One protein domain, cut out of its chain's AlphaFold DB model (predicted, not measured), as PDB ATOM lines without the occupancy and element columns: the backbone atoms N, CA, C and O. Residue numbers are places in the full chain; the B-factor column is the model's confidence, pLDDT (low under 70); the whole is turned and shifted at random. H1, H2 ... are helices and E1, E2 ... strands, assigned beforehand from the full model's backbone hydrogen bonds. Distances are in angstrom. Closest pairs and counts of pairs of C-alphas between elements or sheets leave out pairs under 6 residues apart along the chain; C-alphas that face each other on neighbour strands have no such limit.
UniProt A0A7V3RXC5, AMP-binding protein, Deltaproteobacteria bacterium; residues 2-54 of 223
ATOM      1  N   LYS A   2       9.188  -2.940 -26.960       93.25
ATOM      2  CA  LYS A   2       8.055  -3.532 -27.693       93.25
ATOM      3  C   LYS A   2       7.664  -2.619 -28.857       93.25
ATOM      4  O   LYS A   2       8.022  -1.446 -28.832       93.25
ATOM      5  N   ILE A   3       6.935  -3.150 -29.833       94.19
ATOM      6  CA  ILE A   3       6.395  -2.393 -30.969       94.19
ATOM      7  C   ILE A   3       4.885  -2.212 -30.751       94.19
ATOM      8  O   ILE A   3       4.225  -3.143 -30.287       94.19
ATOM      9  N   SER A   4       4.354  -1.010 -30.983       93.19
ATOM     10  CA  SER A   4       2.908  -0.748 -30.925       93.19
ATOM     11  C   SER A   4       2.184  -1.337 -32.143       93.19
ATOM     12  O   SER A   4       2.821  -1.728 -33.116       93.19
ATOM     13  N   GLU A   5       0.851  -1.375 -32.119       88.50
ATOM     14  CA  GLU A   5       0.055  -1.798 -33.286       88.50
ATOM     15  C   GLU A   5       0.314  -0.915 -34.519       88.50
ATOM     16  O   GLU A   5       0.337  -1.408 -35.643       88.50
ATOM     17  N   ASP A   6       0.610   0.369 -34.301       87.19
ATOM     18  CA  ASP A   6       0.965   1.331 -35.350       87.19
ATOM     19  C   ASP A   6       2.448   1.269 -35.771       87.19
ATOM     20  O   ASP A   6       2.885   2.063 -36.608       87.19
ATOM     21  N   GLY A   7       3.241   0.367 -35.179       89.69
ATOM     22  CA  GLY A   7       4.671   0.210 -35.457       89.69
ATOM     23  C   GLY A   7       5.600   1.161 -34.695       89.69
ATOM     24  O   GLY A   7       6.783   1.251 -35.018       89.69
ATOM     25  N   GLU A   8       5.102   1.878 -33.683       94.62
ATOM     26  CA  GLU A   8       5.931   2.753 -32.847       94.62
ATOM     27  C   GLU A   8       6.808   1.931 -31.893       94.62
ATOM     28  O   GLU A   8       6.343   1.000 -31.229       94.62
ATOM     29  N   ILE A   9       8.074   2.315 -31.766       95.62
ATOM     30  CA  ILE A   9       9.016   1.726 -30.824       95.62
ATOM     31  C   ILE A   9       8.721   2.248 -29.412       95.62
ATOM     32  O   ILE A   9       8.829   3.436 -29.105       95.62
ATOM     33  N   LEU A  10       8.392   1.322 -28.514       95.38
ATOM     34  CA  LEU A  10       8.087   1.602 -27.117       95.38
ATOM     35  C   LEU A  10       9.196   1.068 -26.207       95.38
ATOM     36  O   LEU A  10       9.526  -0.127 -26.187       95.38
ATOM     37  N   VAL A  11       9.761   1.961 -25.399       94.75
ATOM     38  CA  VAL A  11      10.926   1.665 -24.556       94.75
ATOM     39  C   VAL A  11      10.536   1.682 -23.085       94.75
ATOM     40  O   VAL A  11       9.843   2.573 -22.614       94.75
ATOM     41  N   LYS A  12      11.011   0.693 -22.329       93.00
ATOM     42  CA  LYS A  12      10.919   0.674 -20.869       93.00
ATOM     43  C   LYS A  12      12.277   0.277 -20.315       93.00
ATOM     44  O   LYS A  12      12.842  -0.731 -20.733       93.00
ATOM     45  N   SER A  13      12.808   1.096 -19.419       90.06
ATOM     46  CA  SER A  13      14.134   0.929 -18.825       90.06
ATOM     47  C   SER A  13      14.121   1.402 -17.374       90.06
ATOM     48  O   SER A  13      13.282   2.209 -16.985       90.06
ATOM     49  N   ARG A  14      15.081   0.940 -16.566       90.06
ATOM     50  CA  ARG A  14      15.331   1.496 -15.223       90.06
ATOM     51  C   ARG A  14      15.898   2.922 -15.262       90.06
ATOM     52  O   ARG A  14      15.918   3.595 -14.243       90.06
ATOM     53  N   PHE A  15      16.363   3.362 -16.431       87.44
ATOM     54  CA  PHE A  15      16.986   4.667 -16.662       87.44
ATOM     55  C   PHE A  15      16.088   5.606 -17.477       87.44
ATOM     56  O   PHE A  15      16.561   6.343 -18.337       87.44
ATOM     57  N   MET A  16      14.775   5.530 -17.271       84.81
ATOM     58  CA  MET A  16      13.832   6.430 -17.938       84.81
ATOM     59  C   MET A  16      14.017   7.861 -17.425       84.81
ATOM     60  O   MET A  16      14.277   8.074 -16.243       84.81
ATOM     61  N   TYR A  17      13.888   8.840 -18.319       85.69
ATOM     62  CA  TYR A  17      13.945  10.256 -17.960       85.69
ATOM     63  C   TYR A  17      12.771  10.651 -17.045       85.69
ATOM     64  O   TYR A  17      11.672  10.112 -17.164       85.69
ATOM     65  N   SER A  18      12.987  11.617 -16.148       87.94
ATOM     66  CA  SER A  18      11.990  12.053 -15.150       87.94
ATOM     67  C   SER A  18      10.871  12.942 -15.710       87.94
ATOM     68  O   SER A  18      10.051  13.447 -14.946       87.94
ATOM     69  N   GLY A  19      10.855  13.169 -17.025       91.06
ATOM     70  CA  GLY A  19       9.945  14.090 -17.695       91.06
ATOM     71  C   GLY A  19      10.607  15.362 -18.215       91.06
ATOM     72  O   GLY A  19      11.800  15.609 -18.033       91.06
ATOM     73  N   TYR A  20       9.805  16.169 -18.900       93.75
ATOM     74  CA  TYR A  20      10.194  17.479 -19.405       93.75
ATOM     75  C   TYR A  20      10.082  18.537 -18.303       93.75
ATOM     76  O   TYR A  20       9.099  18.600 -17.559       93.75
ATOM     77  N   TYR A  21      11.082  19.414 -18.217       95.38
ATOM     78  CA  TYR A  21      11.117  20.481 -17.219       95.38
ATOM     79  C   TYR A  21       9.905  21.413 -17.349       95.38
ATOM     80  O   TYR A  21       9.664  21.978 -18.414       95.38
ATOM     81  N   LYS A  22       9.152  21.573 -16.252       95.31
ATOM     82  CA  LYS A  22       7.930  22.398 -16.168       95.31
ATOM     83  C   LYS A  22       6.856  22.066 -17.217       95.31
ATOM     84  O   LYS A  22       5.993  22.899 -17.474       95.31
ATOM     85  N   ASN A  23       6.877  20.865 -17.797       96.12
ATOM     86  CA  ASN A  23       5.895  20.452 -18.794       96.12
ATOM     87  C   ASN A  23       5.339  19.044 -18.487       96.12
ATOM     88  O   ASN A  23       5.751  18.049 -19.100       96.12
ATOM     89  N   PRO A  24       4.432  18.935 -17.496       93.38
ATOM     90  CA  PRO A  24       3.831  17.658 -17.114       93.38
ATOM     91  C   PRO A  24       2.950  17.069 -18.226       93.38
ATOM     92  O   PRO A  24       2.930  15.853 -18.387       93.38
ATOM     93  N   GLU A  25       2.291  17.903 -19.036       94.75
ATOM     94  CA  GLU A  25       1.439  17.452 -20.146       94.75
ATOM     95  C   GLU A  25       2.252  16.749 -21.235       94.75
ATOM     96  O   GLU A  25       1.952  15.611 -21.592       94.75
ATOM     97  N   ALA A  26       3.344  17.365 -21.703       92.44
ATOM     98  CA  ALA A  26       4.235  16.728 -22.675       92.44
ATOM     99  C   ALA A  26       4.886  15.456 -22.113       92.44
ATOM    100  O   ALA A  26       5.164  14.514 -22.853       92.44
ATOM    101  N   THR A  27       5.126  15.414 -20.797       91.75
ATOM    102  CA  THR A  27       5.671  14.226 -20.124       91.75
ATOM    103  C   THR A  27       4.672  13.078 -20.158       91.75
ATOM    104  O   THR A  27       5.025  11.975 -20.569       91.75
ATOM    105  N   ALA A  28       3.420  13.344 -19.779       91.25
ATOM    106  CA  ALA A  28       2.351  12.355 -19.817       91.25
ATOM    107  C   ALA A  28       2.075  11.879 -21.253       91.25
ATOM    108  O   ALA A  28       1.924  10.683 -21.474       91.25
ATOM    109  N   ALA A  29       2.106  12.779 -22.242       91.31
ATOM    110  CA  ALA A  29       1.892  12.436 -23.650       91.31
ATOM    111  C   ALA A  29       2.934  11.449 -24.213       91.31
ATOM    112  O   ALA A  29       2.646  10.704 -25.149       91.31
ATOM    113  N   LYS A  30       4.146  11.428 -23.645       92.81
ATOM    114  CA  LYS A  30       5.226  10.513 -24.036       92.81
ATOM    115  C   LYS A  30       5.256   9.210 -23.245       92.81
ATOM    116  O   LYS A  30       6.116   8.375 -23.519       92.81
ATOM    117  N   LEU A  31       4.348   9.011 -22.292       90.81
ATOM    118  CA  LEU A  31       4.280   7.805 -21.474       90.81
ATOM    119  C   LEU A  31       2.935   7.096 -21.667       90.81
ATOM    120  O   LEU A  31       1.882   7.652 -21.376       90.81
ATOM    121  N   ARG A  32       2.968   5.834 -22.100       88.00
ATOM    122  CA  ARG A  32       1.783   4.970 -22.232       88.00
ATOM    123  C   ARG A  32       2.030   3.659 -21.495       88.00
ATOM    124  O   ARG A  32       2.979   2.945 -21.806       88.00
ATOM    125  N   ASP A  33       1.229   3.370 -20.471       86.62
ATOM    126  CA  ASP A  33       1.336   2.153 -19.641       86.62
ATOM    127  C   ASP A  33       2.749   1.898 -19.072       86.62
ATOM    128  O   ASP A  33       3.243   0.767 -18.989       86.62
ATOM    129  N   GLY A  34       3.450   2.978 -18.710       87.38
ATOM    130  CA  GLY A  34       4.822   2.926 -18.196       87.38
ATOM    131  C   GLY A  34       5.899   2.640 -19.252       87.38
ATOM    132  O   GLY A  34       7.028   2.310 -18.880       87.38
ATOM    133  N   TYR A  35       5.568   2.748 -20.541       93.19
ATOM    134  CA  TYR A  35       6.511   2.772 -21.660       93.19
ATOM    135  C   TYR A  35       6.668   4.192 -22.199       93.19
ATOM    136  O   TYR A  35       5.699   4.943 -22.256       93.19
ATOM    137  N   TYR A  36       7.877   4.531 -22.632       94.19
ATOM    138  CA  TYR A  36       8.171   5.736 -23.393       94.19
ATOM    139  C   TYR A  36       7.825   5.530 -24.865       94.19
ATOM    140  O   TYR A  36       8.324   4.588 -25.487       94.19
ATOM    141  N   CYS A  37       7.000   6.426 -25.397       94.69
ATOM    142  CA  CYS A  37       6.640   6.524 -26.805       94.69
ATOM    143  C   CYS A  37       7.739   7.298 -27.544       94.69
ATOM    144  O   CYS A  37       7.823   8.529 -27.432       94.69
ATOM    145  N   SER A  38       8.631   6.592 -28.247       93.88
ATOM    146  CA  SER A  38       9.817   7.230 -28.824       93.88
ATOM    147  C   SER A  38       9.494   8.153 -30.002       93.88
ATOM    148  O   SER A  38      10.257   9.077 -30.289       93.88
ATOM    149  N   GLY A  39       8.334   7.968 -30.640       94.00
ATOM    150  CA  GLY A  39       7.991   8.607 -31.903       94.00
ATOM    151  C   GLY A  39       8.778   8.053 -33.092       94.00
ATOM    152  O   GLY A  39       8.773   8.685 -34.146       94.00
ATOM    153  N   ASP A  40       9.452   6.911 -32.938       94.88
ATOM    154  CA  ASP A  40      10.172   6.229 -34.012       94.88
ATOM    155  C   ASP A  40       9.384   5.001 -34.473       94.88
ATOM    156  O   ASP A  40       8.873   4.236 -33.655       94.88
ATOM    157  N   PHE A  41       9.306   4.807 -35.782       93.06
ATOM    158  CA  PHE A  41       8.722   3.644 -36.426       93.06
ATOM    159  C   PHE A  41       9.785   2.565 -36.628       93.06
ATOM    160  O   PHE A  41      10.902   2.847 -37.078       93.06
ATOM    161  N   GLY A  42       9.433   1.318 -36.340       90.94
ATOM    162  CA  GLY A  42      10.330   0.195 -36.545       90.94
ATOM    163  C   GLY A  42       9.685  -1.157 -36.307       90.94
ATOM    164  O   GLY A  42       8.503  -1.267 -35.993       90.94
ATOM    165  N   TYR A  43      10.488  -2.201 -36.456       88.62
ATOM    166  CA  TYR A  43      10.078  -3.576 -36.192       88.62
ATOM    167  C   TYR A  43      11.216  -4.362 -35.546       88.62
ATOM    168  O   TYR A  43      12.358  -3.904 -35.500       88.62
ATOM    169  N   ILE A  44      10.889  -5.533 -35.007       89.50
ATOM    170  CA  ILE A  44      11.873  -6.501 -34.525       89.50
ATOM    171  C   ILE A  44      11.920  -7.628 -35.554       89.50
ATOM    172  O   ILE A  44      10.864  -8.142 -35.924       89.50
ATOM    173  N   ASP A  45      13.107  -7.942 -36.063       86.31
ATOM    174  CA  ASP A  45      13.285  -9.013 -37.046       86.31
ATOM    175  C   ASP A  45      13.249 -10.414 -36.404       86.31
ATOM    176  O   ASP A  45      13.096 -10.567 -35.189       86.31
ATOM    177  N   GLU A  46      13.366 -11.455 -37.232       87.25
ATOM    178  CA  GLU A  46      13.325 -12.858 -36.793       87.25
ATOM    179  C   GLU A  46      14.482 -13.232 -35.849       87.25
ATOM    180  O   GLU A  46      14.353 -14.157 -35.048       87.25
ATOM    181  N   GLU A  47      15.594 -12.492 -35.902       92.38
ATOM    182  CA  GLU A  47      16.765 -12.674 -35.038       92.38
ATOM    183  C   GLU A  47      16.650 -11.884 -33.718       92.38
ATOM    184  O   GLU A  47      17.490 -12.018 -32.826       92.38
ATOM    185  N   GLY A  48      15.591 -11.086 -33.557       90.00
ATOM    186  CA  GLY A  48      15.350 -10.274 -32.369       90.00
ATOM    187  C   GLY A  48      16.028  -8.901 -32.396       90.00
ATOM    188  O   GLY A  48      16.056  -8.219 -31.364       90.00
ATOM    189  N   HIS A  49      16.556  -8.460 -33.541       91.31
ATOM    190  CA  HIS A  49      17.149  -7.135 -33.687       91.31
ATOM    191  C   HIS A  49      16.077  -6.066 -33.912       91.31
ATOM    192  O   HIS A  49      15.169  -6.214 -34.727       91.31
ATOM    193  N   LEU A  50      16.209  -4.944 -33.200       91.88
ATOM    194  CA  LEU A  50      15.371  -3.767 -33.414       91.88
ATOM    195  C   LEU A  50      15.849  -3.001 -34.652       91.88
ATOM    196  O   LEU A  50      16.943  -2.434 -34.652       91.88
ATOM    197  N   ILE A  51      14.985  -2.912 -35.658       87.69
ATOM    198  CA  ILE A  51      15.213  -2.138 -36.874       87.69
ATOM    199  C   ILE A  51      14.433  -0.828 -36.780       87.69
ATOM    200  O   ILE A  51      13.204  -0.811 -36.840       87.69
ATOM    201  N   VAL A  52      15.162   0.280 -36.641       91.06
ATOM    202  CA  VAL A  52      14.599   1.637 -36.665       91.06
ATOM    203  C   VAL A  52      14.528   2.119 -38.110       91.06
ATOM    204  O   VAL A  52      15.526   2.082 -38.834       91.06
ATOM    205  N   ILE A  53      13.348   2.565 -38.528       89.06
ATOM    206  CA  ILE A  53      13.083   2.986 -39.903       89.06
ATOM    207  C   ILE A  53      13.112   4.508 -40.005       89.06
ATOM    208  O   ILE A  53      13.962   5.058 -40.698       89.06
ATOM    209  N   ASP A  54      12.196   5.193 -39.328       92.88
ATOM    210  CA  ASP A  54      12.050   6.646 -39.439       92.88
ATOM    211  C   ASP A  54      11.226   7.203 -38.275       92.88
ATOM    212  O   ASP A  54      10.789   6.449 -37.405       92.88
TER     213      ASP A  54
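What this domain is: This is residues 2 to 54 of the 223 residues of the protein "AMP-binding protein" of Deltaproteobacteria bacterium (UniProt A0A7V3RXC5). A small, loosely built sheet of three strands follows the sharp bend of its long inner strand E2, with E1 and the hairpin partner E3 beside different parts of it. At the end away from the E2-E3 turn, a long loop goes out and returns through the short helix H1; residues 21 to 26 stick out. The printed part has 53 residues, in the order E1, H1, E2, E3; the sheet order is E1, E2, E3, all antiparallel. The class is mixed, helices and strands, with 25 residues, under half, in named elements. It is elongated, 40 by 22 by 18 A, and only just loose, close to compact, with a radius of gyration of the C-alphas of 12.3 A.

How they stand to each other: Start at residues 2 to 3, which pair antiparallel with residues 9 to 10 of E1, residues 8 to 11. Next find H1, residues 24 to 29, where every O i to N i+4 pair is within hydrogen-bond range; it is only just not on the sheet, with 4 pairs of C-alphas within 10 A. E2, residues 35 to 44, bends by 105 degrees at residue 39. Its pairing is staggered: residues 36 to 41 pair with E1, where N 9 and O 40 are 2.8 A apart. Its residues 41 to 44 pair with E3, residues 50 to 54, in a hairpin, where N 41 and O 54 are 2.7 A apart. H1 and E3 are apart.

Where its parts are: Find C-alpha 8 at (5.931, 2.753, -32.847), where E1 begins; it spans 9.7 A. H1 spans 8.6 A and E2 16.7 A. E3 runs 12.5 A to C-alpha 54 at (12.050, 6.646, -39.439).

The domain as a whole: The two C-alphas farthest apart, those of Lys 22 and Glu 46, are 41.2 A apart. The link from E1 to H1, 12 residues, is long. The printed part has no cut, and no printed residue is under 70 in pLDDT.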